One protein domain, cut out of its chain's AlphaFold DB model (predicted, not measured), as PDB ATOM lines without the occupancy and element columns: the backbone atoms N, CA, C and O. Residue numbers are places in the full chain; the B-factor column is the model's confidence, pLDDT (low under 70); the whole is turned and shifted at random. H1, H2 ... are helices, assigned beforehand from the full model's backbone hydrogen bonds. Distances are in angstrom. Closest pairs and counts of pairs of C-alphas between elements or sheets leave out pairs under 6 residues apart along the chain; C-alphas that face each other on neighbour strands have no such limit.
ATOM      1  N   LYS A 238       4.537 -39.906 -40.630       79.12
ATOM      2  CA  LYS A 238       4.671 -40.950 -39.602       79.12
ATOM      3  C   LYS A 238       4.555 -40.365 -38.192       79.12
ATOM      4  O   LYS A 238       3.844 -40.926 -37.369       79.12
ATOM      5  N   LYS A 239       5.218 -39.232 -37.920       83.06
ATOM      6  CA  LYS A 239       5.192 -38.540 -36.616       83.06
ATOM      7  C   LYS A 239       3.797 -38.002 -36.296       83.06
ATOM      8  O   LYS A 239       3.336 -38.132 -35.167       83.06
ATOM      9  N   LEU A 240       3.110 -37.460 -37.299       80.75
ATOM     10  CA  LEU A 240       1.737 -36.979 -37.173       80.75
ATOM     11  C   LEU A 240       0.752 -38.119 -36.883       80.75
ATOM     12  O   LEU A 240      -0.077 -37.987 -35.988       80.75
ATOM     13  N   LEU A 241       0.900 -39.261 -37.560       79.50
ATOM     14  CA  LEU A 241       0.093 -40.451 -37.288       79.50
ATOM     15  C   LEU A 241       0.241 -40.915 -35.830       79.50
ATOM     16  O   LEU A 241      -0.759 -41.250 -35.207       79.50
ATOM     17  N   PHE A 242       1.452 -40.875 -35.260       79.31
ATOM     18  CA  PHE A 242       1.650 -41.181 -33.837       79.31
ATOM     19  C   PHE A 242       0.864 -40.236 -32.918       79.31
ATOM     20  O   PHE A 242       0.267 -40.705 -31.952       79.31
ATOM     21  N   LEU A 243       0.833 -38.931 -33.220       80.75
ATOM     22  CA  LEU A 243       0.046 -37.963 -32.445       80.75
ATOM     23  C   LEU A 243      -1.456 -38.238 -32.543       80.75
ATOM     24  O   LEU A 243      -2.132 -38.233 -31.520       80.75
ATOM     25  N   VAL A 244      -1.961 -38.521 -33.748       81.00
ATOM     26  CA  VAL A 244      -3.380 -38.835 -33.985       81.00
ATOM     27  C   VAL A 244      -3.786 -40.123 -33.270       81.00
ATOM     28  O   VAL A 244      -4.813 -40.149 -32.598       81.00
ATOM     29  N   VAL A 245      -2.982 -41.186 -33.371       81.12
ATOM     30  CA  VAL A 245      -3.257 -42.466 -32.694       81.12
ATOM     31  C   VAL A 245      -3.309 -42.284 -31.181       81.12
ATOM     32  O   VAL A 245      -4.191 -42.838 -30.533       81.12
ATOM     33  N   LEU A 246      -2.389 -41.497 -30.619       76.94
ATOM     34  CA  LEU A 246      -2.392 -41.194 -29.195       76.94
ATOM     35  C   LEU A 246      -3.623 -40.372 -28.796       76.94
ATOM     36  O   LEU A 246      -4.304 -40.708 -27.835       76.94
ATOM     37  N   GLU A 247      -3.942 -39.316 -29.535       79.69
ATOM     38  CA  GLU A 247      -5.064 -38.425 -29.228       79.69
ATOM     39  C   GLU A 247      -6.437 -39.117 -29.345       79.69
ATOM     40  O   GLU A 247      -7.339 -38.826 -28.563       79.69
ATOM     41  N   ASN A 248      -6.563 -40.123 -30.214       81.00
ATOM     42  CA  ASN A 248      -7.813 -40.866 -30.411       81.00
ATOM     43  C   ASN A 248      -7.913 -42.165 -29.595       81.00
ATOM     44  O   ASN A 248      -8.888 -42.901 -29.739       81.00
ATOM     45  N   ASN A 249      -6.928 -42.477 -28.749       83.19
ATOM     46  CA  ASN A 249      -6.931 -43.695 -27.942       83.19
ATOM     47  C   ASN A 249      -6.747 -43.368 -26.453       83.19
ATOM     48  O   ASN A 249      -5.633 -43.159 -25.973       83.19
ATOM     49  N   SER A 250      -7.858 -43.335 -25.714       83.00
ATOM     50  CA  SER A 250      -7.878 -42.976 -24.290       83.00
ATOM     51  C   SER A 250      -7.063 -43.930 -23.413       83.00
ATOM     52  O   SER A 250      -6.388 -43.475 -22.493       83.00
ATOM     53  N   GLU A 251      -7.066 -45.232 -23.712       81.56
ATOM     54  CA  GLU A 251      -6.275 -46.228 -22.972       81.56
ATOM     55  C   GLU A 251      -4.773 -45.991 -23.167       81.56
ATOM     56  O   GLU A 251      -3.993 -46.047 -22.215       81.56
ATOM     57  N   LEU A 252      -4.363 -45.664 -24.395       79.81
ATOM     58  CA  LEU A 252      -2.982 -45.321 -24.721       79.81
ATOM     59  C   LEU A 252      -2.550 -44.013 -24.041       79.81
ATOM     60  O   LEU A 252      -1.422 -43.930 -23.552       79.81
ATOM     61  N   GLN A 253      -3.430 -43.009 -23.966       82.81
ATOM     62  CA  GLN A 253      -3.162 -41.771 -23.223       82.81
ATOM     63  C   GLN A 253      -2.966 -42.040 -21.738       82.81
ATOM     64  O   GLN A 253      -1.991 -41.572 -21.150       82.81
ATOM     65  N   GLU A 254      -3.878 -42.794 -21.131       85.94
ATOM     66  CA  GLU A 254      -3.808 -43.141 -19.717       85.94
ATOM     67  C   GLU A 254      -2.542 -43.955 -19.414       85.94
ATOM     68  O   GLU A 254      -1.789 -43.625 -18.491       85.94
ATOM     69  N   GLY A 255      -2.243 -44.956 -20.247       85.44
ATOM     70  CA  GLY A 255      -1.014 -45.738 -20.169       85.44
ATOM     71  C   GLY A 255       0.235 -44.861 -20.277       85.44
ATOM     72  O   GLY A 255       1.140 -44.963 -19.443       85.44
ATOM     73  N   PHE A 256       0.269 -43.935 -21.239       85.50
ATOM     74  CA  PHE A 256       1.389 -43.009 -21.407       85.50
ATOM     75  C   PHE A 256       1.538 -42.051 -20.221       85.50
ATOM     76  O   PHE A 256       2.657 -41.802 -19.773       85.50
ATOM     77  N   GLN A 257       0.438 -41.559 -19.650       88.12
ATOM     78  CA  GLN A 257       0.463 -40.731 -18.442       88.12
ATOM     79  C   GLN A 257       1.003 -41.501 -17.233       88.12
ATOM     80  O   GLN A 257       1.806 -40.963 -16.464       88.12
ATOM     81  N   HIS A 258       0.584 -42.753 -17.036       88.50
ATOM     82  CA  HIS A 258       1.116 -43.608 -15.971       88.50
ATOM     83  C   HIS A 258       2.605 -43.884 -16.162       88.50
ATOM     84  O   HIS A 258       3.383 -43.747 -15.212       88.50
ATOM     85  N   TYR A 259       3.012 -44.170 -17.395       87.31
ATOM     86  CA  TYR A 259       4.406 -44.388 -17.751       87.31
ATOM     87  C   TYR A 259       5.256 -43.125 -17.534       87.31
ATOM     88  O   TYR A 259       6.277 -43.179 -16.855       87.31
ATOM     89  N   SER A 260       4.800 -41.960 -18.000       87.50
ATOM     90  CA  SER A 260       5.424 -40.645 -17.765       87.50
ATOM     91  C   SER A 260       5.600 -40.354 -16.268       87.50
ATOM     92  O   SER A 260       6.686 -39.977 -15.821       87.50
ATOM     93  N   LYS A 261       4.570 -40.610 -15.445       90.62
ATOM     94  CA  LYS A 261       4.650 -40.457 -13.979       90.62
ATOM     95  C   LYS A 261       5.697 -41.383 -13.352       90.62
ATOM     96  O   LYS A 261       6.406 -40.947 -12.443       90.62
ATOM     97  N   LEU A 262       5.794 -42.631 -13.818       88.75
ATOM     98  CA  LEU A 262       6.812 -43.588 -13.377       88.75
ATOM     99  C   LEU A 262       8.222 -43.094 -13.734       88.75
ATOM    100  O   LEU A 262       9.063 -42.964 -12.842       88.75
ATOM    101  N   ILE A 263       8.452 -42.754 -15.004       87.00
ATOM    102  CA  ILE A 263       9.738 -42.239 -15.497       87.00
ATOM    103  C   ILE A 263      10.151 -40.989 -14.726       87.00
ATOM    104  O   ILE A 263      11.265 -40.933 -14.203       87.00
ATOM    105  N   LYS A 264       9.236 -40.028 -14.566       89.06
ATOM    106  CA  LYS A 264       9.472 -38.815 -13.782       89.06
ATOM    107  C   LYS A 264       9.875 -39.135 -12.345       89.06
ATOM    108  O   LYS A 264      10.871 -38.617 -11.853       89.06
ATOM    109  N   PHE A 265       9.129 -40.012 -11.670       91.56
ATOM    110  CA  PHE A 265       9.412 -40.387 -10.282       91.56
ATOM    111  C   PHE A 265      10.832 -40.942 -10.103       91.56
ATOM    112  O   PHE A 265      11.478 -40.651  -9.089       91.56
ATOM    113  N   ILE A 266      11.312 -41.718 -11.073       87.81
ATOM    114  CA  ILE A 266      12.661 -42.289 -11.070       87.81
ATOM    115  C   ILE A 266      13.709 -41.239 -11.436       87.81
ATOM    116  O   ILE A 266      14.712 -41.123 -10.737       87.81
ATOM    117  N   ASN A 267      13.480 -40.459 -12.496       85.38
ATOM    118  CA  ASN A 267      14.408 -39.422 -12.952       85.38
ATOM    119  C   ASN A 267      14.638 -38.343 -11.886       85.38
ATOM    120  O   ASN A 267      15.781 -37.941 -11.677       85.38
ATOM    121  N   ASP A 268      13.600 -37.973 -11.135       89.62
ATOM    122  CA  ASP A 268      13.690 -37.034 -10.009       89.62
ATOM    123  C   ASP A 268      14.517 -37.593  -8.823       89.62
ATOM    124  O   ASP A 268      14.768 -36.886  -7.845       89.62
ATOM    125  N   ARG A 269      14.926 -38.873  -8.857       90.38
ATOM    126  CA  ARG A 269      15.639 -39.574  -7.774       90.38
ATOM    127  C   ARG A 269      16.895 -40.266  -8.300       90.38
ATOM    128  O   ARG A 269      16.901 -41.472  -8.538       90.38
ATOM    129  N   LEU A 270      17.993 -39.515  -8.383       87.88
ATOM    130  CA  LEU A 270      19.283 -39.987  -8.912       87.88
ATOM    131  C   LEU A 270      19.749 -41.327  -8.320       87.88
ATOM    132  O   LEU A 270      20.129 -42.219  -9.072       87.88
ATOM    133  N   LYS A 271      19.680 -41.493  -6.991       89.31
ATOM    134  CA  LYS A 271      20.121 -42.729  -6.326       89.31
ATOM    135  C   LYS A 271      19.262 -43.935  -6.714       89.31
ATOM    136  O   LYS A 271      19.798 -44.947  -7.143       89.31
ATOM    137  N   LEU A 272      17.935 -43.784  -6.671       89.50
ATOM    138  CA  LEU A 272      16.995 -44.818  -7.116       89.50
ATOM    139  C   LEU A 272      17.252 -45.212  -8.574       89.50
ATOM    140  O   LEU A 272      17.289 -46.394  -8.899       89.50
ATOM    141  N   LYS A 273      17.438 -44.218  -9.449       88.31
ATOM    142  CA  LYS A 273      17.754 -44.444 -10.861       88.31
ATOM    143  C   LYS A 273      19.038 -45.260 -11.017       88.31
ATOM    144  O   LYS A 273      19.026 -46.241 -11.746       88.31
ATOM    145  N   GLN A 274      20.114 -44.896 -10.320       88.19
ATOM    146  CA  GLN A 274      21.380 -45.636 -10.361       88.19
ATOM    147  C   GLN A 274      21.228 -47.082  -9.874       88.19
ATOM    148  O   GLN A 274      21.702 -47.994 -10.548       88.19
ATOM    149  N   ASP A 275      20.530 -47.295  -8.757       88.31
ATOM    150  CA  ASP A 275      20.343 -48.627  -8.174       88.31
ATOM    151  C   ASP A 275      19.510 -49.536  -9.100       88.31
ATOM    152  O   ASP A 275      19.859 -50.698  -9.316       88.31
ATOM    153  N   LEU A 276      18.457 -48.992  -9.725       89.25
ATOM    154  CA  LEU A 276      17.664 -49.711 -10.729       89.25
ATOM    155  C   LEU A 276      18.484 -50.052 -11.978       89.25
ATOM    156  O   LEU A 276      18.405 -51.176 -12.469       89.25
ATOM    157  N   ILE A 277      19.279 -49.105 -12.489       88.31
ATOM    158  CA  ILE A 277      20.137 -49.331 -13.660       88.31
ATOM    159  C   ILE A 277      21.137 -50.452 -13.375       88.31
ATOM    160  O   ILE A 277      21.237 -51.384 -14.171       88.31
ATOM    161  N   PHE A 278      21.826 -50.395 -12.233       88.12
ATOM    162  CA  PHE A 278      22.804 -51.408 -11.840       88.12
ATOM    163  C   PHE A 278      22.170 -52.800 -11.739       88.12
ATOM    164  O   PHE A 278      22.674 -53.760 -12.326       88.12
ATOM    165  N   TYR A 279      21.023 -52.903 -11.059       89.44
ATOM    166  CA  TYR A 279      20.297 -54.166 -10.926       89.44
ATOM    167  C   TYR A 279      19.915 -54.759 -12.288       89.44
ATOM    168  O   TYR A 279      20.103 -55.949 -12.536       89.44
ATOM    169  N   LEU A 280      19.406 -53.933 -13.199       88.06
ATOM    170  CA  LEU A 280      18.934 -54.400 -14.497       88.06
ATOM    171  C   LEU A 280      20.055 -54.727 -15.474       88.06
ATOM    172  O   LEU A 280      19.898 -55.656 -16.262       88.06
ATOM    173  N   GLN A 281      21.179 -54.010 -15.416       88.31
ATOM    174  CA  GLN A 281      22.383 -54.372 -16.167       88.31
ATOM    175  C   GLN A 281      22.880 -55.759 -15.745       88.31
ATOM    176  O   GLN A 281      23.184 -56.582 -16.605       88.31
ATOM    177  N   GLY A 282      22.862 -56.053 -14.439       87.19
ATOM    178  CA  GLY A 282      23.211 -57.375 -13.909       87.19
ATOM    179  C   GLY A 282      22.244 -58.501 -14.299       87.19
ATOM    180  O   GLY A 282      22.628 -59.664 -14.256       87.19
ATOM    181  N   ASN A 283      21.015 -58.173 -14.711       86.75
ATOM    182  CA  ASN A 283      19.968 -59.139 -15.068       86.75
ATOM    183  C   ASN A 283      19.551 -59.064 -16.550       86.75
ATOM    184  O   ASN A 283      18.477 -59.537 -16.908       86.75
ATOM    185  N   SER A 284      20.374 -58.464 -17.420       81.38
ATOM    186  CA  SER A 284      20.103 -58.309 -18.868       81.38
ATOM    187  C   SER A 284      18.784 -57.596 -19.227       81.38
ATOM    188  O   SER A 284      18.309 -57.693 -20.354       81.38
ATOM    189  N   GLY A 285      18.190 -56.855 -18.290       79.12
ATOM    190  CA  GLY A 285      16.918 -56.148 -18.472       79.12
ATOM    191  C   GLY A 285      17.062 -54.658 -18.787       79.12
ATOM    192  O   GLY A 285      16.052 -53.961 -18.912       79.12
ATOM    193  N   TYR A 286      18.298 -54.147 -18.847       82.25
ATOM    194  CA  TYR A 286      18.576 -52.729 -19.064       82.25
ATOM    195  C   TYR A 286      18.414 -52.336 -20.533       82.25
ATOM    196  O   TYR A 286      19.100 -52.857 -21.410       82.25
ATOM    197  N   ILE A 287      17.533 -51.366 -20.780       76.69
ATOM    198  CA  ILE A 287      17.299 -50.769 -22.093       76.69
ATOM    199  C   ILE A 287      17.334 -49.250 -21.921       76.69
ATOM    200  O   ILE A 287      16.691 -48.701 -21.025       76.69
ATOM    201  N   SER A 288      18.085 -48.560 -22.772       77.62
ATOM    202  CA  SER A 288      18.190 -47.098 -22.781       77.62
ATOM    203  C   SER A 288      17.650 -46.520 -24.081       77.62
ATOM    204  O   SER A 288      17.783 -47.129 -25.143       77.62
ATOM    205  N   ASN A 289      17.075 -45.322 -24.018       70.88
ATOM    206  CA  ASN A 289      16.745 -44.558 -25.215       70.88
ATOM    207  C   ASN A 289      18.006 -43.878 -25.804       70.88
ATOM    208  O   ASN A 289      19.039 -43.817 -25.130       70.88
ATOM    209  N   PRO A 290      17.937 -43.324 -27.031       62.50
ATOM    210  CA  PRO A 290      19.065 -42.630 -27.670       62.50
ATOM    211  C   PRO A 290      19.625 -41.436 -26.876       62.50
ATOM    212  O   PRO A 290      20.763 -41.035 -27.093       62.50
ATOM    213  N   ASN A 291      18.846 -40.893 -25.938       63.22
ATOM    214  CA  ASN A 291      19.221 -39.761 -25.091       63.22
ATOM    215  C   ASN A 291      19.746 -40.201 -23.706       63.22
ATOM    216  O   ASN A 291      19.956 -39.360 -22.837       63.22
ATOM    217  N   GLY A 292      19.933 -41.506 -23.472       64.75
ATOM    218  CA  GLY A 292      20.479 -42.059 -22.226       64.75
ATOM    219  C   GLY A 292      19.476 -42.228 -21.075       64.75
ATOM    220  O   GLY A 292      19.855 -42.676 -19.991       64.75
ATOM    221  N   SER A 293      18.194 -41.917 -21.280       69.00
ATOM    222  CA  SER A 293      17.136 -42.192 -20.301       69.00
ATOM    223  C   SER A 293      16.739 -43.670 -20.341       69.00
ATOM    224  O   SER A 293      16.588 -44.272 -21.402       69.00
ATOM    225  N   PHE A 294      16.582 -44.259 -19.159       73.62
ATOM    226  CA  PHE A 294      16.229 -45.663 -18.975       73.62
ATOM    227  C   PHE A 294      14.771 -45.944 -19.395       73.62
ATOM    228  O   PHE A 294      13.882 -45.130 -19.131       73.62
ATOM    229  N   LEU A 295      14.536 -47.082 -20.056       74.75
ATOM    230  CA  LEU A 295      13.251 -47.503 -20.617       74.75
ATOM    231  C   LEU A 295      12.761 -48.812 -19.992       74.75
ATOM    232  O   LEU A 295      13.550 -49.681 -19.628       74.75
ATOM    233  N   PHE A 296      11.442 -48.972 -19.924       77.94
ATOM    234  CA  PHE A 296      10.790 -50.122 -19.317       77.94
ATOM    235  C   PHE A 296      10.088 -50.955 -20.387       77.94
ATOM    236  O   PHE A 296       9.247 -50.444 -21.122       77.94
ATOM    237  N   THR A 297      10.414 -52.246 -20.443       77.69
ATOM    238  CA  THR A 297       9.616 -53.264 -21.146       77.69
ATOM    239  C   THR A 297       8.787 -54.064 -20.151       77.69
ATOM    240  O   THR A 297       9.010 -53.974 -18.937       77.69
ATOM    241  N   ASN A 298       7.891 -54.911 -20.658       79.75
ATOM    242  CA  ASN A 298       7.192 -55.903 -19.836       79.75
ATOM    243  C   ASN A 298       8.174 -56.730 -18.982       79.75
ATOM    244  O   ASN A 298       7.974 -56.902 -17.779       79.75
ATOM    245  N   HIS A 299       9.284 -57.172 -19.581       82.25
ATOM    246  CA  HIS A 299      10.318 -57.940 -18.890       82.25
ATOM    247  C   HIS A 299      11.022 -57.120 -17.799       82.25
ATOM    248  O   HIS A 299      11.180 -57.569 -16.664       82.25
ATOM    249  N   THR A 300      11.392 -55.879 -18.115       84.88
ATOM    250  CA  THR A 300      12.053 -54.975 -17.170       84.88
ATOM    251  C   THR A 300      11.170 -54.671 -15.957       84.88
ATOM    252  O   THR A 300      11.645 -54.655 -14.822       84.88
ATOM    253  N   ILE A 301       9.868 -54.471 -16.182       84.38
ATOM    254  CA  ILE A 301       8.887 -54.269 -15.113       84.38
ATOM    255  C   ILE A 301       8.787 -55.507 -14.218       84.38
ATOM    256  O   ILE A 301       8.780 -55.364 -12.994       84.38
ATOM    257  N   GLN A 302       8.741 -56.708 -14.801       83.44
ATOM    258  CA  GLN A 302       8.709 -57.957 -14.038       83.44
ATOM    259  C   GLN A 302       9.947 -58.105 -13.149       83.44
ATOM    260  O   GLN A 302       9.793 -58.348 -11.955       83.44
ATOM    261  N   LEU A 303      11.147 -57.863 -13.691       87.62
ATOM    262  CA  LEU A 303      12.396 -57.910 -12.922       87.62
ATOM    263  C   LEU A 303      12.365 -56.963 -11.717       87.62
ATOM    264  O   LEU A 303      12.697 -57.363 -10.603       87.62
ATOM    265  N   ILE A 304      11.922 -55.718 -11.911       87.75
ATOM    266  CA  ILE A 304      11.835 -54.741 -10.815       87.75
ATOM    267  C   ILE A 304      10.779 -55.161  -9.792       87.75
ATOM    268  O   ILE A 304      11.010 -55.031  -8.592       87.75
ATOM    269  N   ASN A 305       9.633 -55.676 -10.240       86.19
ATOM    270  CA  ASN A 305       8.574 -56.135  -9.345       86.19
ATOM    271  C   ASN A 305       9.063 -57.297  -8.463       86.19
ATOM    272  O   ASN A 305       8.907 -57.251  -7.242       86.19
ATOM    273  N   THR A 306       9.749 -58.281  -9.052       86.12
ATOM    274  CA  THR A 306      10.392 -59.379  -8.315       86.12
ATOM    275  C   THR A 306      11.429 -58.853  -7.321       86.12
ATOM    276  O   THR A 306      11.413 -59.242  -6.153       86.12
ATOM    277  N   ALA A 307      12.280 -57.913  -7.737       87.88
ATOM    278  CA  ALA A 307      13.308 -57.331  -6.876       87.88
ATOM    279  C   ALA A 307      12.732 -56.543  -5.687       87.88
ATOM    280  O   ALA A 307      13.301 -56.567  -4.594       87.88
ATOM    281  N   LEU A 308      11.600 -55.859  -5.886       86.88
ATOM    282  CA  LEU A 308      10.876 -55.151  -4.828       86.88
ATOM    283  C   LEU A 308      10.219 -56.126  -3.845       86.88
ATOM    284  O   LEU A 308      10.324 -55.918  -2.639       86.88
ATOM    285  N   GLN A 309       9.588 -57.195  -4.338       83.62
ATOM    286  CA  GLN A 309       8.977 -58.230  -3.494       83.62
ATOM    287  C   GLN A 309      10.014 -58.981  -2.648       83.62
ATOM    288  O   GLN A 309       9.748 -59.318  -1.498       83.62
ATOM    289  N   GLN A 310      11.208 -59.202  -3.202       85.50
ATOM    290  CA  GLN A 310      12.324 -59.874  -2.531       85.50
ATOM    291  C   GLN A 310      13.218 -58.911  -1.725       85.50
ATOM    292  O   GLN A 310      14.189 -59.347  -1.111       85.50
ATOM    293  N   ASN A 311      12.904 -57.610  -1.716       83.19
ATOM    294  CA  ASN A 311      13.652 -56.556  -1.024       83.19
ATOM    295  C   ASN A 311      15.153 -56.478  -1.398       83.19
ATOM    296  O   ASN A 311      15.998 -56.150  -0.566       83.19
ATOM    297  N   ILE A 312      15.492 -56.760  -2.661       85.06
ATOM    298  CA  ILE A 312      16.883 -56.841  -3.150       85.06
ATOM    299  C   ILE A 312      17.480 -55.452  -3.426       85.06
ATOM    300  O   ILE A 312      18.681 -55.245  -3.287       85.06
ATOM    301  N   LEU A 313      16.649 -54.477  -3.805       81.81
ATOM    302  CA  LEU A 313      17.107 -53.165  -4.286       81.81
ATOM    303  C   LEU A 313      17.591 -52.208  -3.179       81.81
ATOM    304  O   LEU A 313      18.049 -51.114  -3.494       81.81
ATOM    305  N   GLY A 314      17.460 -52.560  -1.893       80.75
ATOM    306  CA  GLY A 314      17.902 -51.705  -0.778       80.75
ATOM    307  C   GLY A 314      17.196 -50.339  -0.694       80.75
ATOM    308  O   GLY A 314      17.718 -49.398  -0.100       80.75
ATOM    309  N   ILE A 315      16.013 -50.204  -1.304       85.81
ATOM    310  CA  ILE A 315      15.262 -48.945  -1.382       85.81
ATOM    311  C   ILE A 315      14.454 -48.737  -0.094       85.81
ATOM    312  O   ILE A 315      13.804 -49.652   0.404       85.81
ATOM    313  N   HIS A 316      14.407 -47.498   0.406       87.69
ATOM    314  CA  HIS A 316      13.557 -47.134   1.543       87.69
ATOM    315  C   HIS A 316      12.089 -47.545   1.317       87.69
ATOM    316  O   HIS A 316      11.497 -47.208   0.287       87.69
ATOM    317  N   GLN A 317      11.466 -48.181   2.315       85.38
ATOM    318  CA  GLN A 317      10.144 -48.818   2.214       85.38
ATOM    319  C   GLN A 317       9.070 -47.921   1.575       85.38
ATOM    320  O   GLN A 317       8.386 -48.331   0.641       85.38
ATOM    321  N   LYS A 318       8.956 -46.658   2.011       88.19
ATOM    322  CA  LYS A 318       7.991 -45.690   1.447       88.19
ATOM    323  C   LYS A 318       8.203 -45.433  -0.055       88.19
ATOM    324  O   LYS A 318       7.236 -45.290  -0.801       88.19
ATOM    325  N   THR A 319       9.458 -45.375  -0.497       90.06
ATOM    326  CA  THR A 319       9.826 -45.182  -1.907       90.06
ATOM    327  C   THR A 319       9.544 -46.450  -2.706       90.06
ATOM    328  O   THR A 319       8.971 -46.352  -3.787       90.06
ATOM    329  N   GLY A 320       9.866 -47.622  -2.150       89.31
ATOM    330  CA  GLY A 320       9.563 -48.925  -2.747       89.31
ATOM    331  C   GLY A 320       8.062 -49.144  -2.948       89.31
ATOM    332  O   GLY A 320       7.641 -49.480  -4.049       89.31
ATOM    333  N   LEU A 321       7.235 -48.843  -1.940       89.81
ATOM    334  CA  LEU A 321       5.771 -48.914  -2.042       89.81
ATOM    335  C   LEU A 321       5.221 -47.968  -3.114       89.81
ATOM    336  O   LEU A 321       4.327 -48.336  -3.876       89.81
ATOM    337  N   LYS A 322       5.764 -46.744  -3.206       93.00
ATOM    338  CA  LYS A 322       5.333 -45.798  -4.237       93.00
ATOM    339  C   LYS A 322       5.743 -46.262  -5.635       93.00
ATOM    340  O   LYS A 322       4.912 -46.195  -6.539       93.00
ATOM    341  N   LEU A 323       6.969 -46.756  -5.801       91.56
ATOM    342  CA  LEU A 323       7.446 -47.329  -7.060       91.56
ATOM    343  C   LEU A 323       6.574 -48.514  -7.488       91.56
ATOM    344  O   LEU A 323       6.112 -48.537  -8.624       91.56
ATOM    345  N   LEU A 324       6.274 -49.425  -6.559       88.88
ATOM    346  CA  LEU A 324       5.385 -50.556  -6.798       88.88
ATOM    347  C   LEU A 324       4.000 -50.085  -7.251       88.88
ATOM    348  O   LEU A 324       3.506 -50.567  -8.259       88.88
ATOM    349  N   SER A 325       3.409 -49.087  -6.583       90.81
ATOM    350  CA  SER A 325       2.108 -48.539  -7.001       90.81
ATOM    351  C   SER A 325       2.129 -47.958  -8.420       90.81
ATOM    352  O   SER A 325       1.182 -48.143  -9.176       90.81
ATOM    353  N   LEU A 326       3.216 -47.280  -8.806       90.56
ATOM    354  CA  LEU A 326       3.355 -46.704 -10.145       90.56
ATOM    355  C   LEU A 326       3.527 -47.797 -11.204       90.56
ATOM    356  O   LEU A 326       2.918 -47.706 -12.264       90.56
ATOM    357  N   ILE A 327       4.302 -48.840 -10.897       87.00
ATOM    358  CA  ILE A 327       4.449 -50.025 -11.750       87.00
ATOM    359  C   ILE A 327       3.105 -50.740 -11.919       87.00
ATOM    360  O   ILE A 327       2.725 -51.078 -13.037       87.00
ATOM    361  N   THR A 328       2.359 -50.927 -10.831       85.94
ATOM    362  CA  THR A 328       1.029 -51.536 -10.868       85.94
ATOM    363  C   THR A 328       0.080 -50.734 -11.751       85.94
ATOM    364  O   THR A 328      -0.593 -51.332 -12.577       85.94
ATOM    365  N   ASN A 329       0.084 -49.400 -11.669       87.00
ATOM    366  CA  ASN A 329      -0.751 -48.561 -12.535       87.00
ATOM    367  C   ASN A 329      -0.382 -48.684 -14.023       87.00
ATOM    368  O   ASN A 329      -1.267 -48.641 -14.873       87.00
ATOM    369  N   VAL A 330       0.905 -48.854 -14.345       81.81
ATOM    370  CA  VAL A 330       1.351 -49.112 -15.727       81.81
ATOM    371  C   VAL A 330       0.889 -50.494 -16.209       81.81
ATOM    372  O   VAL A 330       0.518 -50.624 -17.369       81.81
ATOM    373  N   ASN A 331       0.857 -51.502 -15.329       76.19
ATOM    374  CA  ASN A 331       0.415 -52.868 -15.654       76.19
ATOM    375  C   ASN A 331      -1.113 -53.068 -15.638       76.19
ATOM    376  O   ASN A 331      -1.602 -54.005 -16.260       76.19
ATOM    377  N   GLN A 332      -1.853 -52.263 -14.867       71.69
ATOM    378  CA  GLN A 332      -3.305 -52.384 -14.671       71.69
ATOM    379  C   GLN A 332      -4.126 -51.484 -15.587       71.69
ATOM    380  O   GLN A 332      -5.322 -51.732 -15.730       71.69
ATOM    381  N   ALA A 333      -3.525 -50.444 -16.178       58.31
ATOM    382  CA  ALA A 333      -4.177 -49.729 -17.267       58.31
ATOM    383  C   ALA A 333      -4.627 -50.772 -18.299       58.31
ATOM    384  O   ALA A 333      -3.867 -51.703 -18.569       58.31
ATOM    385  N   SER A 334      -5.848 -50.649 -18.825       53.28
ATOM    386  CA  SER A 334      -6.467 -51.532 -19.830       53.28
ATOM    387  C   SER A 334      -5.718 -51.481 -21.167       53.28
ATOM    388  O   SER A 334      -6.286 -51.202 -22.208       53.28
ATOM    389  N   PHE A 335      -4.406 -51.666 -21.144       60.16
ATOM    390  CA  PHE A 335      -3.502 -51.389 -22.230       60.16
ATOM    391  C   PHE A 335      -2.619 -52.619 -22.448       60.16
ATOM    392  O   PHE A 335      -1.810 -52.968 -21.587       60.16
ATOM    393  N   PRO A 336      -2.747 -53.301 -23.592       53.78
ATOM    394  CA  PRO A 336      -2.219 -54.650 -23.736       53.78
ATOM    395  C   PRO A 336      -0.696 -54.729 -23.926       53.78
ATOM    396  O   PRO A 336      -0.181 -55.839 -24.039       53.78
ATOM    397  N   ASN A 337       0.050 -53.613 -24.009       68.56
ATOM    398  CA  ASN A 337       1.461 -53.714 -24.387       68.56
ATOM    399  C   ASN A 337       2.390 -52.562 -23.941       68.56
ATOM    400  O   ASN A 337       2.571 -51.596 -24.678       68.56
ATOM    401  N   VAL A 338       3.097 -52.701 -22.811       73.38
ATOM    402  CA  VAL A 338       4.178 -51.774 -22.388       73.38
ATOM    403  C   VAL A 338       5.217 -51.539 -23.494       73.38
ATOM    404  O   VAL A 338       5.772 -50.445 -23.594       73.38
ATOM    405  N   ASP A 339       5.436 -52.506 -24.384       73.19
ATOM    406  CA  ASP A 339       6.375 -52.357 -25.495       73.19
ATOM    407  C   ASP A 339       5.899 -51.304 -26.513       73.19
ATOM    408  O   ASP A 339       6.726 -50.622 -27.117       73.19
ATOM    409  N   LEU A 340       4.585 -51.084 -26.656       75.25
ATOM    410  CA  LEU A 340       4.046 -49.987 -27.466       75.25
ATOM    411  C   LEU A 340       4.313 -48.625 -26.801       75.25
ATOM    412  O   LEU A 340       4.764 -47.705 -27.479       75.25
ATOM    413  N   LEU A 341       4.144 -48.493 -25.478       78.12
ATOM    414  CA  LEU A 341       4.531 -47.269 -24.748       78.12
ATOM    415  C   LEU A 341       6.033 -47.000 -24.859       78.12
ATOM    416  O   LEU A 341       6.455 -45.853 -25.020       78.12
ATOM    417  N   ASN A 342       6.836 -48.063 -24.839       76.50
ATOM    418  CA  ASN A 342       8.270 -47.974 -25.036       76.50
ATOM    419  C   ASN A 342       8.622 -47.426 -26.435       76.50
ATOM    420  O   ASN A 342       9.498 -46.571 -26.565       76.50
ATOM    421  N   GLN A 343       7.888 -47.813 -27.484       76.94
ATOM    422  CA  GLN A 343       8.063 -47.222 -28.820       76.94
ATOM    423  C   GLN A 343       7.818 -45.703 -28.823       76.94
ATOM    424  O   GLN A 343       8.595 -44.970 -29.435       76.94
ATOM    425  N   PHE A 344       6.815 -45.203 -28.095       78.25
ATOM    426  CA  PHE A 344       6.622 -43.755 -27.933       78.25
ATOM    427  C   PHE A 344       7.762 -43.117 -27.124       78.25
ATOM    428  O   PHE A 344       8.314 -42.093 -27.526       78.25
ATOM    429  N   ALA A 345       8.166 -43.744 -26.017       80.25
ATOM    430  CA  ALA A 345       9.219 -43.243 -25.134       80.25
ATOM    431  C   ALA A 345      10.598 -43.158 -25.817       80.25
ATOM    432  O   ALA A 345      11.330 -42.185 -25.620       80.25
ATOM    433  N   THR A 346      10.949 -44.131 -26.662       82.25
ATOM    434  CA  THR A 346      12.196 -44.108 -27.455       82.25
ATOM    435  C   THR A 346      12.254 -42.924 -28.422       82.25
ATOM    436  O   THR A 346      13.346 -42.456 -28.743       82.25
ATOM    437  N   ARG A 347      11.094 -42.402 -28.839       83.25
ATOM    438  CA  ARG A 347      10.942 -41.265 -29.760       83.25
ATOM    439  C   ARG A 347      10.456 -39.989 -29.076       83.25
ATOM    440  O   ARG A 347      10.017 -39.062 -29.756       83.25
ATOM    441  N   ALA A 348      10.554 -39.904 -27.748       84.19
ATOM    442  CA  ALA A 348      10.012 -38.785 -26.982       84.19
ATOM    443  C   ALA A 348      10.511 -37.415 -27.483       84.19
ATOM    444  O   ALA A 348       9.731 -36.469 -27.532       84.19
ATOM    445  N   ASN A 349      11.778 -37.304 -27.907       85.56
ATOM    446  CA  ASN A 349      12.336 -36.049 -28.432       85.56
ATOM    447  C   ASN A 349      11.680 -35.613 -29.743       85.56
ATOM    448  O   ASN A 349      11.221 -34.480 -29.883       85.56
ATOM    449  N   GLU A 350      11.582 -36.537 -30.694       86.00
ATOM    450  CA  GLU A 350      10.934 -36.286 -31.980       86.00
ATOM    451  C   GLU A 350       9.460 -35.930 -31.787       86.00
ATOM    452  O   GLU A 350       8.964 -34.976 -32.388       86.00
ATOM    453  N   LEU A 351       8.769 -36.657 -30.905       86.06
ATOM    454  CA  LEU A 351       7.377 -36.393 -30.557       86.06
ATOM    455  C   LEU A 351       7.215 -35.047 -29.849       86.06
ATOM    456  O   LEU A 351       6.250 -34.344 -30.130       86.06
ATOM    457  N   TYR A 352       8.155 -34.642 -28.992       89.50
ATOM    458  CA  TYR A 352       8.120 -33.342 -28.321       89.50
ATOM    459  C   TYR A 352       8.222 -32.200 -29.325       89.50
ATOM    460  O   TYR A 352       7.382 -31.296 -29.310       89.50
ATOM    461  N   HIS A 353       9.191 -32.266 -30.239       87.62
ATOM    462  CA  HIS A 353       9.332 -31.276 -31.306       87.62
ATOM    463  C   HIS A 353       8.118 -31.267 -32.235       87.62
ATOM    464  O   HIS A 353       7.589 -30.197 -32.528       87.62
ATOM    465  N   THR A 354       7.615 -32.441 -32.624       88.44
ATOM    466  CA  THR A 354       6.417 -32.549 -33.474       88.44
ATOM    467  C   THR A 354       5.196 -31.949 -32.777       88.44
ATOM    468  O   THR A 354       4.480 -31.149 -33.374       88.44
ATOM    469  N   THR A 355       4.982 -32.269 -31.497       89.81
ATOM    470  CA  THR A 355       3.879 -31.725 -30.687       89.81
ATOM    471  C   THR A 355       4.019 -30.214 -30.513       89.81
ATOM    472  O   THR A 355       3.032 -29.485 -30.566       89.81
ATOM    473  N   HIS A 356       5.246 -29.718 -30.335       89.94
ATOM    474  CA  HIS A 356       5.517 -28.288 -30.255       89.94
ATOM    475  C   HIS A 356       5.154 -27.569 -31.553       89.94
ATOM    476  O   HIS A 356       4.346 -26.642 -31.521       89.94
ATOM    477  N   THR A 357       5.669 -28.039 -32.691       88.00
ATOM    478  CA  THR A 357       5.350 -27.471 -34.005       88.00
ATOM    479  C   THR A 357       3.847 -27.549 -34.291       88.00
ATOM    480  O   THR A 357       3.261 -26.569 -34.741       88.00
ATOM    481  N   ALA A 358       3.188 -28.667 -33.964       87.94
ATOM    482  CA  ALA A 358       1.735 -28.816 -34.073       87.94
ATOM    483  C   ALA A 358       0.978 -27.733 -33.284       87.94
ATOM    484  O   ALA A 358       0.086 -27.073 -33.819       87.94
ATOM    485  N   LEU A 359       1.367 -27.491 -32.029       88.88
ATOM    486  CA  LEU A 359       0.773 -26.440 -31.203       88.88
ATOM    487  C   LEU A 359       1.036 -25.039 -31.771       88.88
ATOM    488  O   LEU A 359       0.137 -24.198 -31.735       88.88
ATOM    489  N   GLU A 360       2.223 -24.756 -32.307       85.94
ATOM    490  CA  GLU A 360       2.504 -23.470 -32.963       85.94
ATOM    491  C   GLU A 360       1.589 -23.234 -34.172       85.94
ATOM    492  O   GLU A 360       1.024 -22.147 -34.324       85.94
ATOM    493  N   VAL A 361       1.402 -24.266 -34.998       81.81
ATOM    494  CA  VAL A 361       0.509 -24.249 -36.166       81.81
ATOM    495  C   VAL A 361      -0.930 -23.964 -35.734       81.81
ATOM    496  O   VAL A 361      -1.537 -23.011 -36.228       81.81
ATOM    497  N   LEU A 362      -1.454 -24.730 -34.773       81.62
ATOM    498  CA  LEU A 362      -2.841 -24.620 -34.302       81.62
ATOM    499  C   LEU A 362      -3.132 -23.282 -33.608       81.62
ATOM    500  O   LEU A 362      -4.225 -22.721 -33.740       81.62
ATOM    501  N   ASN A 363      -2.153 -22.714 -32.898       83.00
ATOM    502  CA  ASN A 363      -2.336 -21.432 -32.217       83.00
ATOM    503  C   ASN A 363      -2.295 -20.231 -33.184       83.00
ATOM    504  O   ASN A 363      -2.931 -19.207 -32.900       83.00
ATOM    505  N   LYS A 364      -1.641 -20.337 -34.352       80.44
ATOM    506  CA  LYS A 364      -1.570 -19.239 -35.334       80.44
ATOM    507  C   LYS A 364      -2.931 -18.975 -35.996       80.44
ATOM    508  O   LYS A 364      -3.414 -19.747 -36.821       80.44
ATOM    509  N   LYS A 365      -3.523 -17.811 -35.691       71.31
ATOM    510  CA  LYS A 365      -4.819 -17.348 -36.237       71.31
ATOM    511  C   LYS A 365      -4.866 -17.392 -37.770       71.31
ATOM    512  O   LYS A 365      -5.864 -17.809 -38.340       71.31
ATOM    513  N   THR A 366      -3.770 -17.022 -38.431       64.94
ATOM    514  CA  THR A 366      -3.660 -17.039 -39.895       64.94
ATOM    515  C   THR A 366      -3.791 -18.448 -40.469       64.94
ATOM    516  O   THR A 366      -4.479 -18.626 -41.464       64.94
ATOM    517  N   VAL A 367      -3.196 -19.458 -39.827       67.31
ATOM    518  CA  VAL A 367      -3.298 -20.858 -40.269       67.31
ATOM    519  C   VAL A 367      -4.729 -21.363 -40.118       67.31
ATOM    520  O   VAL A 367      -5.267 -21.936 -41.061       67.31
ATOM    521  N   ARG A 368      -5.373 -21.088 -38.977       65.50
ATOM    522  CA  ARG A 368      -6.783 -21.449 -38.748       65.50
ATOM    523  C   ARG A 368      -7.713 -20.840 -39.797       65.50
ATOM    524  O   ARG A 368      -8.521 -21.558 -40.377       65.50
ATOM    525  N   ASN A 369      -7.546 -19.553 -40.095       63.78
ATOM    526  CA  ASN A 369      -8.336 -18.868 -41.121       63.78
ATOM    527  C   ASN A 369      -8.111 -19.466 -42.519       63.78
ATOM    528  O   ASN A 369      -9.058 -19.629 -43.278       63.78
ATOM    529  N   LEU A 370      -6.865 -19.817 -42.854       60.53
ATOM    530  CA  LEU A 370      -6.537 -20.454 -44.130       60.53
ATOM    531  C   LEU A 370      -7.163 -21.845 -44.246       60.53
ATOM    532  O   LEU A 370      -7.704 -22.177 -45.290       60.53
ATOM    533  N   CYS A 371      -7.162 -22.638 -43.177       56.75
ATOM    534  CA  CYS A 371      -7.769 -23.971 -43.195       56.75
ATOM    535  C   CYS A 371      -9.287 -23.940 -43.357       56.75
ATOM    536  O   CYS A 371      -9.844 -24.837 -43.973       56.75
ATOM    537  N   GLN A 372      -9.949 -22.913 -42.823       59.09
ATOM    538  CA  GLN A 372     -11.384 -22.707 -43.026       59.09
ATOM    539  C   GLN A 372     -11.715 -22.260 -44.456       59.09
ATOM    540  O   GLN A 372     -12.813 -22.518 -44.935       59.09
ATOM    541  N   ALA A 373     -10.776 -21.592 -45.131       54.22
ATOM    542  CA  ALA A 373     -10.952 -21.099 -46.495       54.22
ATOM    543  C   ALA A 373     -10.637 -22.149 -47.580       54.22
ATOM    544  O   ALA A 373     -11.036 -21.965 -48.726       54.22
ATOM    545  N   ILE A 374      -9.926 -23.233 -47.248       55.09
ATOM    546  CA  ILE A 374      -9.537 -24.286 -48.198       55.09
ATOM    547  C   ILE A 374     -10.521 -25.452 -48.103       55.09
ATOM    548  O   ILE A 374     -10.775 -25.966 -47.018       55.09
ATOM    549  N   ASN A 375     -11.023 -25.926 -49.244       59.56
ATOM    550  CA  ASN A 375     -11.888 -27.102 -49.297       59.56
ATOM    551  C   ASN A 375     -11.062 -28.409 -49.160       59.56
ATOM    552  O   ASN A 375     -10.293 -28.735 -50.072       59.56
ATOM    553  N   PRO A 376     -11.222 -29.198 -48.077       55.84
ATOM    554  CA  PRO A 376     -10.431 -30.414 -47.841       55.84
ATOM    555  C   PRO A 376     -10.705 -31.531 -48.854       55.84
ATOM    556  O   PRO A 376      -9.810 -32.317 -49.167       55.84
ATOM    557  N   ILE A 377     -11.929 -31.588 -49.391       56.75
ATOM    558  CA  ILE A 377     -12.341 -32.583 -50.391       56.75
ATOM    559  C   ILE A 377     -11.546 -32.370 -51.679       56.75
ATOM    560  O   ILE A 377     -11.027 -33.330 -52.246       56.75
ATOM    561  N   ILE A 378     -11.386 -31.107 -52.081       55.47
ATOM    562  CA  ILE A 378     -10.610 -30.729 -53.263       55.47
ATOM    563  C   ILE A 378      -9.144 -31.146 -53.072       55.47
ATOM    564  O   ILE A 378      -8.596 -31.854 -53.910       55.47
ATOM    565  N   ILE A 379      -8.525 -30.827 -51.930       57.97
ATOM    566  CA  ILE A 379      -7.130 -31.216 -51.641       57.97
ATOM    567  C   ILE A 379      -6.930 -32.742 -51.683       57.97
ATOM    568  O   ILE A 379      -5.944 -33.220 -52.252       57.97
ATOM    569  N   ALA A 380      -7.863 -33.517 -51.123       59.75
ATOM    570  CA  ALA A 380      -7.794 -34.978 -51.123       59.75
ATOM    571  C   ALA A 380      -7.939 -35.580 -52.535       59.75
ATOM    572  O   ALA A 380      -7.193 -36.496 -52.894       59.75
ATOM    573  N   GLN A 381      -8.860 -35.052 -53.349       55.06
ATOM    574  CA  GLN A 381      -9.042 -35.469 -54.746       55.06
ATOM    575  C   GLN A 381      -7.787 -35.194 -55.579       55.06
ATOM    576  O   GLN A 381      -7.294 -36.086 -56.273       55.06
ATOM    577  N   LEU A 382      -7.214 -34.002 -55.422       56.97
ATOM    578  CA  LEU A 382      -6.002 -33.587 -56.121       56.97
ATOM    579  C   LEU A 382      -4.799 -34.453 -55.757       56.97
ATOM    580  O   LEU A 382      -4.036 -34.857 -56.628       56.97
ATOM    581  N   LYS A 383      -4.634 -34.792 -54.477       60.47
ATOM    582  CA  LYS A 383      -3.556 -35.680 -54.029       60.47
ATOM    583  C   LYS A 383      -3.661 -37.061 -54.679       60.47
ATOM    584  O   LYS A 383      -2.666 -37.553 -55.205       60.47
ATOM    585  N   LYS A 384      -4.866 -37.643 -54.715       60.97
ATOM    586  CA  LYS A 384      -5.120 -38.945 -55.354       60.97
ATOM    587  C   LYS A 384      -4.792 -38.926 -56.853       60.97
ATOM    588  O   LYS A 384      -4.240 -39.894 -57.364       60.97
ATOM    589  N   GLN A 385      -5.097 -37.825 -57.539       53.34
ATOM    590  CA  GLN A 385      -4.777 -37.633 -58.961       53.34
ATOM    591  C   GLN A 385      -3.284 -37.360 -59.210       53.34
ATOM    592  O   GLN A 385      -2.742 -37.755 -60.238       53.34
ATOM    593  N   LEU A 386      -2.590 -36.716 -58.270       54.75
ATOM    594  CA  LEU A 386      -1.148 -36.466 -58.360       54.75
ATOM    595  C   LEU A 386      -0.316 -37.720 -58.053       54.75
ATOM    596  O   LEU A 386       0.748 -37.907 -58.637       54.75
ATOM    597  N   GLU A 387      -0.788 -38.594 -57.162       54.06
ATOM    598  CA  GLU A 387      -0.126 -39.863 -56.827       54.06
ATOM    599  C   GLU A 387      -0.128 -40.856 -58.002       54.06
ATOM    600  O   GLU A 387       0.842 -41.598 -58.169       54.06
ATOM    601  N   SER A 388      -1.143 -40.821 -58.877       50.78
ATOM    602  CA  SER A 388      -1.167 -41.635 -60.106       50.78
ATOM    603  C   SER A 388      -0.113 -41.236 -61.145       50.78
ATOM    604  O   SER A 388       0.152 -42.006 -62.061       50.78
ATOM    605  N   LEU A 389       0.528 -40.073 -60.995       48.03
ATOM    606  CA  LEU A 389       1.558 -39.579 -61.918       48.03
ATOM    607  C   LEU A 389       2.983 -40.062 -61.565       48.03
ATOM    608  O   LEU A 389       3.959 -39.693 -62.222       48.03
ATOM    609  N   GLY A 390       3.122 -40.910 -60.542       51.22
ATOM    610  CA  GLY A 390       4.368 -41.601 -60.216       51.22
ATOM    611  C   GLY A 390       5.454 -40.734 -59.560       51.22
ATOM    612  O   GLY A 390       5.219 -39.651 -59.021       51.22
ATOM    613  N   ASN A 391       6.690 -41.244 -59.563       50.25
ATOM    614  CA  ASN A 391       7.780 -40.731 -58.718       50.25
ATOM    615  C   ASN A 391       8.374 -39.387 -59.177       50.25
ATOM    616  O   ASN A 391       9.065 -38.734 -58.399       50.25
ATOM    617  N   HIS A 392       8.084 -38.936 -60.400       51.50
ATOM    618  CA  HIS A 392       8.654 -37.705 -60.962       51.50
ATOM    619  C   HIS A 392       8.056 -36.409 -60.381       51.50
ATOM    620  O   HIS A 392       8.625 -35.336 -60.566       51.50
ATOM    621  N   LEU A 393       6.944 -36.496 -59.641       52.94
ATOM    622  CA  LEU A 393       6.239 -35.341 -59.062       52.94
ATOM    623  C   LEU A 393       6.425 -35.173 -57.555       52.94
ATOM    624  O   LEU A 393       6.053 -34.132 -57.011       52.94
ATOM    625  N   GLN A 394       7.017 -36.149 -56.861       53.56
ATOM    626  CA  GLN A 394       7.148 -36.086 -55.401       53.56
ATOM    627  C   GLN A 394       7.981 -34.890 -54.927       53.56
ATOM    628  O   GLN A 394       7.737 -34.363 -53.836       53.56
ATOM    629  N   ASP A 395       8.912 -34.437 -55.765       55.34
ATOM    630  CA  ASP A 395       9.784 -33.304 -55.480       55.34
ATOM    631  C   ASP A 395       9.247 -31.946 -55.914       55.34
ATOM    632  O   ASP A 395       9.841 -30.915 -55.573       55.34
ATOM    633  N   HIS A 396       8.105 -31.934 -56.597       60.25
ATOM    634  CA  HIS A 396       7.520 -30.725 -57.140       60.25
ATOM    635  C   HIS A 396       7.074 -29.768 -56.013       60.25
ATOM    636  O   HIS A 396       6.374 -30.193 -55.084       60.25
ATOM    637  N   PRO A 397       7.439 -28.470 -56.058       58.31
ATOM    638  CA  PRO A 397       7.167 -27.527 -54.969       58.31
ATOM    639  C   PRO A 397       5.688 -27.437 -54.570       58.31
ATOM    640  O   PRO A 397       5.376 -27.326 -53.388       58.31
ATOM    641  N   GLN A 398       4.765 -27.539 -55.524       61.00
ATOM    642  CA  GLN A 398       3.321 -27.454 -55.290       61.00
ATOM    643  C   GLN A 398       2.778 -28.735 -54.651       61.00
ATOM    644  O   GLN A 398       1.947 -28.660 -53.753       61.00
ATOM    645  N   VAL A 399       3.312 -29.903 -55.024       64.94
ATOM    646  CA  VAL A 399       2.989 -31.178 -54.360       64.94
ATOM    647  C   VAL A 399       3.479 -31.139 -52.911       64.94
ATOM    648  O   VAL A 399       2.772 -31.571 -52.001       64.94
ATOM    649  N   LYS A 400       4.653 -30.538 -52.666       68.19
ATOM    650  CA  LYS A 400       5.165 -30.281 -51.310       68.19
ATOM    651  C   LYS A 400       4.254 -29.331 -50.520       68.19
ATOM    652  O   LYS A 400       4.012 -29.578 -49.343       68.19
ATOM    653  N   VAL A 401       3.709 -28.286 -51.146       70.25
ATOM    654  CA  VAL A 401       2.734 -27.376 -50.509       70.25
ATOM    655  C   VAL A 401       1.428 -28.100 -50.175       70.25
ATOM    656  O   VAL A 401       0.962 -27.987 -49.045       70.25
ATOM    657  N   LEU A 402       0.874 -28.890 -51.098       69.50
ATOM    658  CA  LEU A 402      -0.346 -29.671 -50.860       69.50
ATOM    659  C   LEU A 402      -0.164 -30.684 -49.725       69.50
ATOM    660  O   LEU A 402      -1.022 -30.775 -48.852       69.50
ATOM    661  N   LYS A 403       0.985 -31.373 -49.673       72.69
ATOM    662  CA  LYS A 403       1.345 -32.241 -48.539       72.69
ATOM    663  C   LYS A 403       1.354 -31.467 -47.218       72.69
ATOM    664  O   LYS A 403       0.807 -31.951 -46.237       72.69
ATOM    665  N   LYS A 404       1.923 -30.258 -47.184       74.56
ATOM    666  CA  LYS A 404       1.924 -29.416 -45.974       74.56
ATOM    667  C   LYS A 404       0.513 -28.970 -45.571       74.56
ATOM    668  O   LYS A 404       0.214 -28.948 -44.384       74.56
ATOM    669  N   ILE A 405      -0.357 -28.647 -46.528       74.06
ATOM    670  CA  ILE A 405      -1.761 -28.285 -46.260       74.06
ATOM    671  C   ILE A 405      -2.539 -29.481 -45.692       74.06
ATOM    672  O   ILE A 405      -3.229 -29.327 -44.688       74.06
ATOM    673  N   ASP A 406      -2.377 -30.670 -46.276       74.38
ATOM    674  CA  ASP A 406      -2.970 -31.928 -45.789       74.38
ATOM    675  C   ASP A 406      -2.571 -32.211 -44.331       74.38
ATOM    676  O   ASP A 406      -3.413 -32.491 -43.479       74.38
ATOM    677  N   MET A 407      -1.293 -32.022 -44.000       78.31
ATOM    678  CA  MET A 407      -0.811 -32.171 -42.626       78.31
ATOM    679  C   MET A 407      -1.462 -31.178 -41.662       78.31
ATOM    680  O   MET A 407      -1.762 -31.536 -40.527       78.31
ATOM    681  N   ILE A 408      -1.723 -29.945 -42.098       77.75
ATOM    682  CA  ILE A 408      -2.422 -28.964 -41.263       77.75
ATOM    683  C   ILE A 408      -3.895 -29.340 -41.081       77.75
ATOM    684  O   ILE A 408      -4.427 -29.174 -39.986       77.75
ATOM    685  N   TYR A 409      -4.556 -29.869 -42.113       75.56
ATOM    686  CA  TYR A 409      -5.924 -30.362 -41.970       75.56
ATOM    687  C   TYR A 409      -6.004 -31.472 -40.916       75.56
ATOM    688  O   TYR A 409      -6.823 -31.392 -40.005       75.56
ATOM    689  N   GLN A 410      -5.084 -32.435 -40.979       77.19
ATOM    690  CA  GLN A 410      -4.963 -33.498 -39.980       77.19
ATOM    691  C   GLN A 410      -4.683 -32.950 -38.572       77.19
ATOM    692  O   GLN A 410      -5.234 -33.453 -37.599       77.19
ATOM    693  N   LEU A 411      -3.876 -31.889 -38.447       81.44
ATOM    694  CA  LEU A 411      -3.653 -31.220 -37.162       81.44
ATOM    695  C   LEU A 411      -4.922 -30.566 -36.606       81.44
ATOM    696  O   LEU A 411      -5.121 -30.600 -35.396       81.44
ATOM    697  N   ASN A 412      -5.776 -29.978 -37.451       78.69
ATOM    698  CA  ASN A 412      -7.015 -29.330 -36.996       78.69
ATOM    699  C   ASN A 412      -8.019 -30.311 -36.377       78.69
ATOM    700  O   ASN A 412      -8.938 -29.867 -35.693       78.69
ATOM    701  N   CYS A 413      -7.857 -31.614 -36.613       75.62
ATOM    702  CA  CYS A 413      -8.652 -32.648 -35.959       75.62
ATOM    703  C   CYS A 413      -8.225 -32.911 -34.507       75.62
ATOM    704  O   CYS A 413      -8.977 -33.554 -33.789       75.62
ATOM    705  N   LEU A 414      -7.048 -32.439 -34.077       82.94
ATOM    706  CA  LEU A 414      -6.497 -32.736 -32.753       82.94
ATOM    707  C   LEU A 414      -6.995 -31.756 -31.687       82.94
ATOM    708  O   LEU A 414      -6.953 -30.533 -31.877       82.94
ATOM    709  N   ASP A 415      -7.348 -32.275 -30.512       87.06
ATOM    710  CA  ASP A 415      -7.637 -31.437 -29.351       87.06
ATOM    711  C   ASP A 415      -6.372 -30.753 -28.788       87.06
ATOM    712  O   ASP A 415      -5.410 -31.373 -28.316       87.06
ATOM    713  N   VAL A 416      -6.396 -29.417 -28.774       87.56
ATOM    714  CA  VAL A 416      -5.288 -28.577 -28.290       87.56
ATOM    715  C   VAL A 416      -4.999 -28.816 -26.805       87.56
ATOM    716  O   VAL A 416      -3.844 -28.714 -26.378       87.56
ATOM    717  N   THR A 417      -6.022 -29.111 -26.001       89.75
ATOM    718  CA  THR A 417      -5.854 -29.323 -24.554       89.75
ATOM    719  C   THR A 417      -5.073 -30.607 -24.288       89.75
ATOM    720  O   THR A 417      -4.104 -30.602 -23.520       89.75
ATOM    721  N   THR A 418      -5.429 -31.671 -24.997       87.25
ATOM    722  CA  THR A 418      -4.794 -32.989 -24.959       87.25
ATOM    723  C   THR A 418      -3.354 -32.913 -25.451       87.25
ATOM    724  O   THR A 418      -2.446 -33.386 -24.766       87.25
ATOM    725  N   LEU A 419      -3.093 -32.205 -26.556       89.19
ATOM    726  CA  LEU A 419      -1.726 -31.982 -27.043       89.19
ATOM    727  C   LEU A 419      -0.843 -31.235 -26.035       89.19
ATOM    728  O   LEU A 419       0.335 -31.564 -25.885       89.19
ATOM    729  N   ARG A 420      -1.384 -30.247 -25.311       91.50
ATOM    730  CA  ARG A 420      -0.639 -29.553 -24.243       91.50
ATOM    731  C   ARG A 420      -0.332 -30.472 -23.063       91.50
ATOM    732  O   ARG A 420       0.773 -30.399 -22.518       91.50
ATOM    733  N   ALA A 421      -1.281 -31.319 -22.667       89.62
ATOM    734  CA  ALA A 421      -1.059 -32.320 -21.627       89.62
ATOM    735  C   ALA A 421       0.038 -33.309 -22.049       89.62
ATOM    736  O   ALA A 421       1.015 -33.492 -21.324       89.62
ATOM    737  N   PHE A 422      -0.040 -33.824 -23.276       89.25
ATOM    738  CA  PHE A 422       0.957 -34.737 -23.825       89.25
ATOM    739  C   PHE A 422       2.348 -34.101 -23.948       89.25
ATOM    740  O   PHE A 422       3.344 -34.696 -23.537       89.25
ATOM    741  N   GLN A 423       2.439 -32.856 -24.428       91.38
ATOM    742  CA  GLN A 423       3.708 -32.121 -24.473       91.38
ATOM    743  C   GLN A 423       4.343 -31.995 -23.081       91.38
ATOM    744  O   GLN A 423       5.566 -32.068 -22.947       91.38
ATOM    745  N   LYS A 424       3.527 -31.800 -22.038       90.12
ATOM    746  CA  LYS A 424       3.991 -31.756 -20.647       90.12
ATOM    747  C   LYS A 424       4.485 -33.123 -20.172       90.12
ATOM    748  O   LYS A 424       5.502 -33.165 -19.484       90.12
ATOM    749  N   ASP A 425       3.815 -34.209 -20.547       88.19
ATOM    750  CA  ASP A 425       4.249 -35.568 -20.209       88.19
ATOM    751  C   ASP A 425       5.557 -35.943 -20.909       88.19
ATOM    752  O   ASP A 425       6.453 -36.496 -20.275       88.19
ATOM    753  N   LEU A 426       5.734 -35.553 -22.173       87.44
ATOM    754  CA  LEU A 426       6.984 -35.759 -22.912       87.44
ATOM    755  C   LEU A 426       8.188 -35.066 -22.262       87.44
ATOM    756  O   LEU A 426       9.301 -35.580 -22.339       87.44
ATOM    757  N   LYS A 427       7.982 -33.945 -21.557       84.38
ATOM    758  CA  LYS A 427       9.060 -33.295 -20.794       84.38
ATOM    759  C   LYS A 427       9.611 -34.151 -19.654       84.38
ATOM    760  O   LYS A 427      10.683 -33.830 -19.177       84.38
ATOM    761  N   SER A 428       8.923 -35.201 -19.203       82.50
ATOM    762  CA  SER A 428       9.438 -36.084 -18.139       82.50
ATOM    763  C   SER A 428      10.629 -36.957 -18.565       82.50
ATOM    764  O   SER A 428      11.286 -37.570 -17.716       82.50
TER     765      SER A 428
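AT A GLANCE: This is residues 238 to 428 of the 430 residues of the protein "HNH domain-containing protein" of Lysinibacillus sp. SDF0063 (UniProt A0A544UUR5). This is a long, loose body of short helices: H2 to H5 gather at one end, H8 to H10 at the other, and H1, H6, H7 and H11 bridge them. H7 and H11 lie side by side, H11 leading back to H2, while residues 388 to 393 stick out beyond the H9 and H10 hairpin. The printed part has 191 residues with eleven named helices, H1 to H11 in chain order, and no named strand: all helix. It is loose, with a radius of gyration of the C-alphas of 21.1 A, and spans 63 by 34 by 28 A.

HOW THE PARTS SIT: Begin at H2, residues 250 to 267, the hub, which touches five helices. H5, residues 317 to 332, touches it with residues 323 to 330 alone, opposite ways at a shallow tilt of 23 degrees; the closest C-alphas, of His 258 and Val 330, are 5.5 A apart. H6, residues 338 to 346, touches H2 at a steep tilt of 64 degrees, closest at the C-alphas of Phe 256 and Leu 341, 6.3 A. H1, residues 238 to 247, and H3, residues 270 to 282, each touch H2 only at the corner, and only just, with 3 pairs of C-alphas within 8 A. Look at the C-alphas of Leu 308 and Gly 320, 6.7 A, for the closest pair in the hairpin of H4, residues 298 to 309, and H5. Residues 425 to 428 of H11, residues 416 to 428, touch H2, closest at the C-alphas of Lys 264 and Ser 428, 5.1 A. H11 also touches H7, residues 348 to 363, opposite ways at a shallow tilt of 28 degrees. H10, residues 397 to 412, touches H7 about perpendicular, at 88 degrees, through the closest C-alphas of Ala 358 and Leu 411, 6.7 A. H9, residues 376 to 387, forms a hairpin with H10, while H8, residues 365 to 373, touches no helix. Every O i to N i+4 pair is within hydrogen-bond range in H1 to H10, and 8 of 9 in H11.

IN THESE COORDINATES: Find C-alpha 250 at (-7.878, -42.976, -24.290); from there H2 runs 25.3 A to C-alpha 267 at (14.408, -39.422, -12.952). H10 measures 23.0 A, H5 and H7 21.9 A each. H11 ends at C-alpha 428, (9.438, -36.084, -18.139).

THE WHOLE: The C-alphas farthest apart, of Gln 317 and Leu 389, are 65.4 A apart. The printed part has no cut. The link from H3 to H4 is long, 15 residues. Mean pLDDT of the printed part is 77.9; 45 residues are under 70, among them residues 366 to 400.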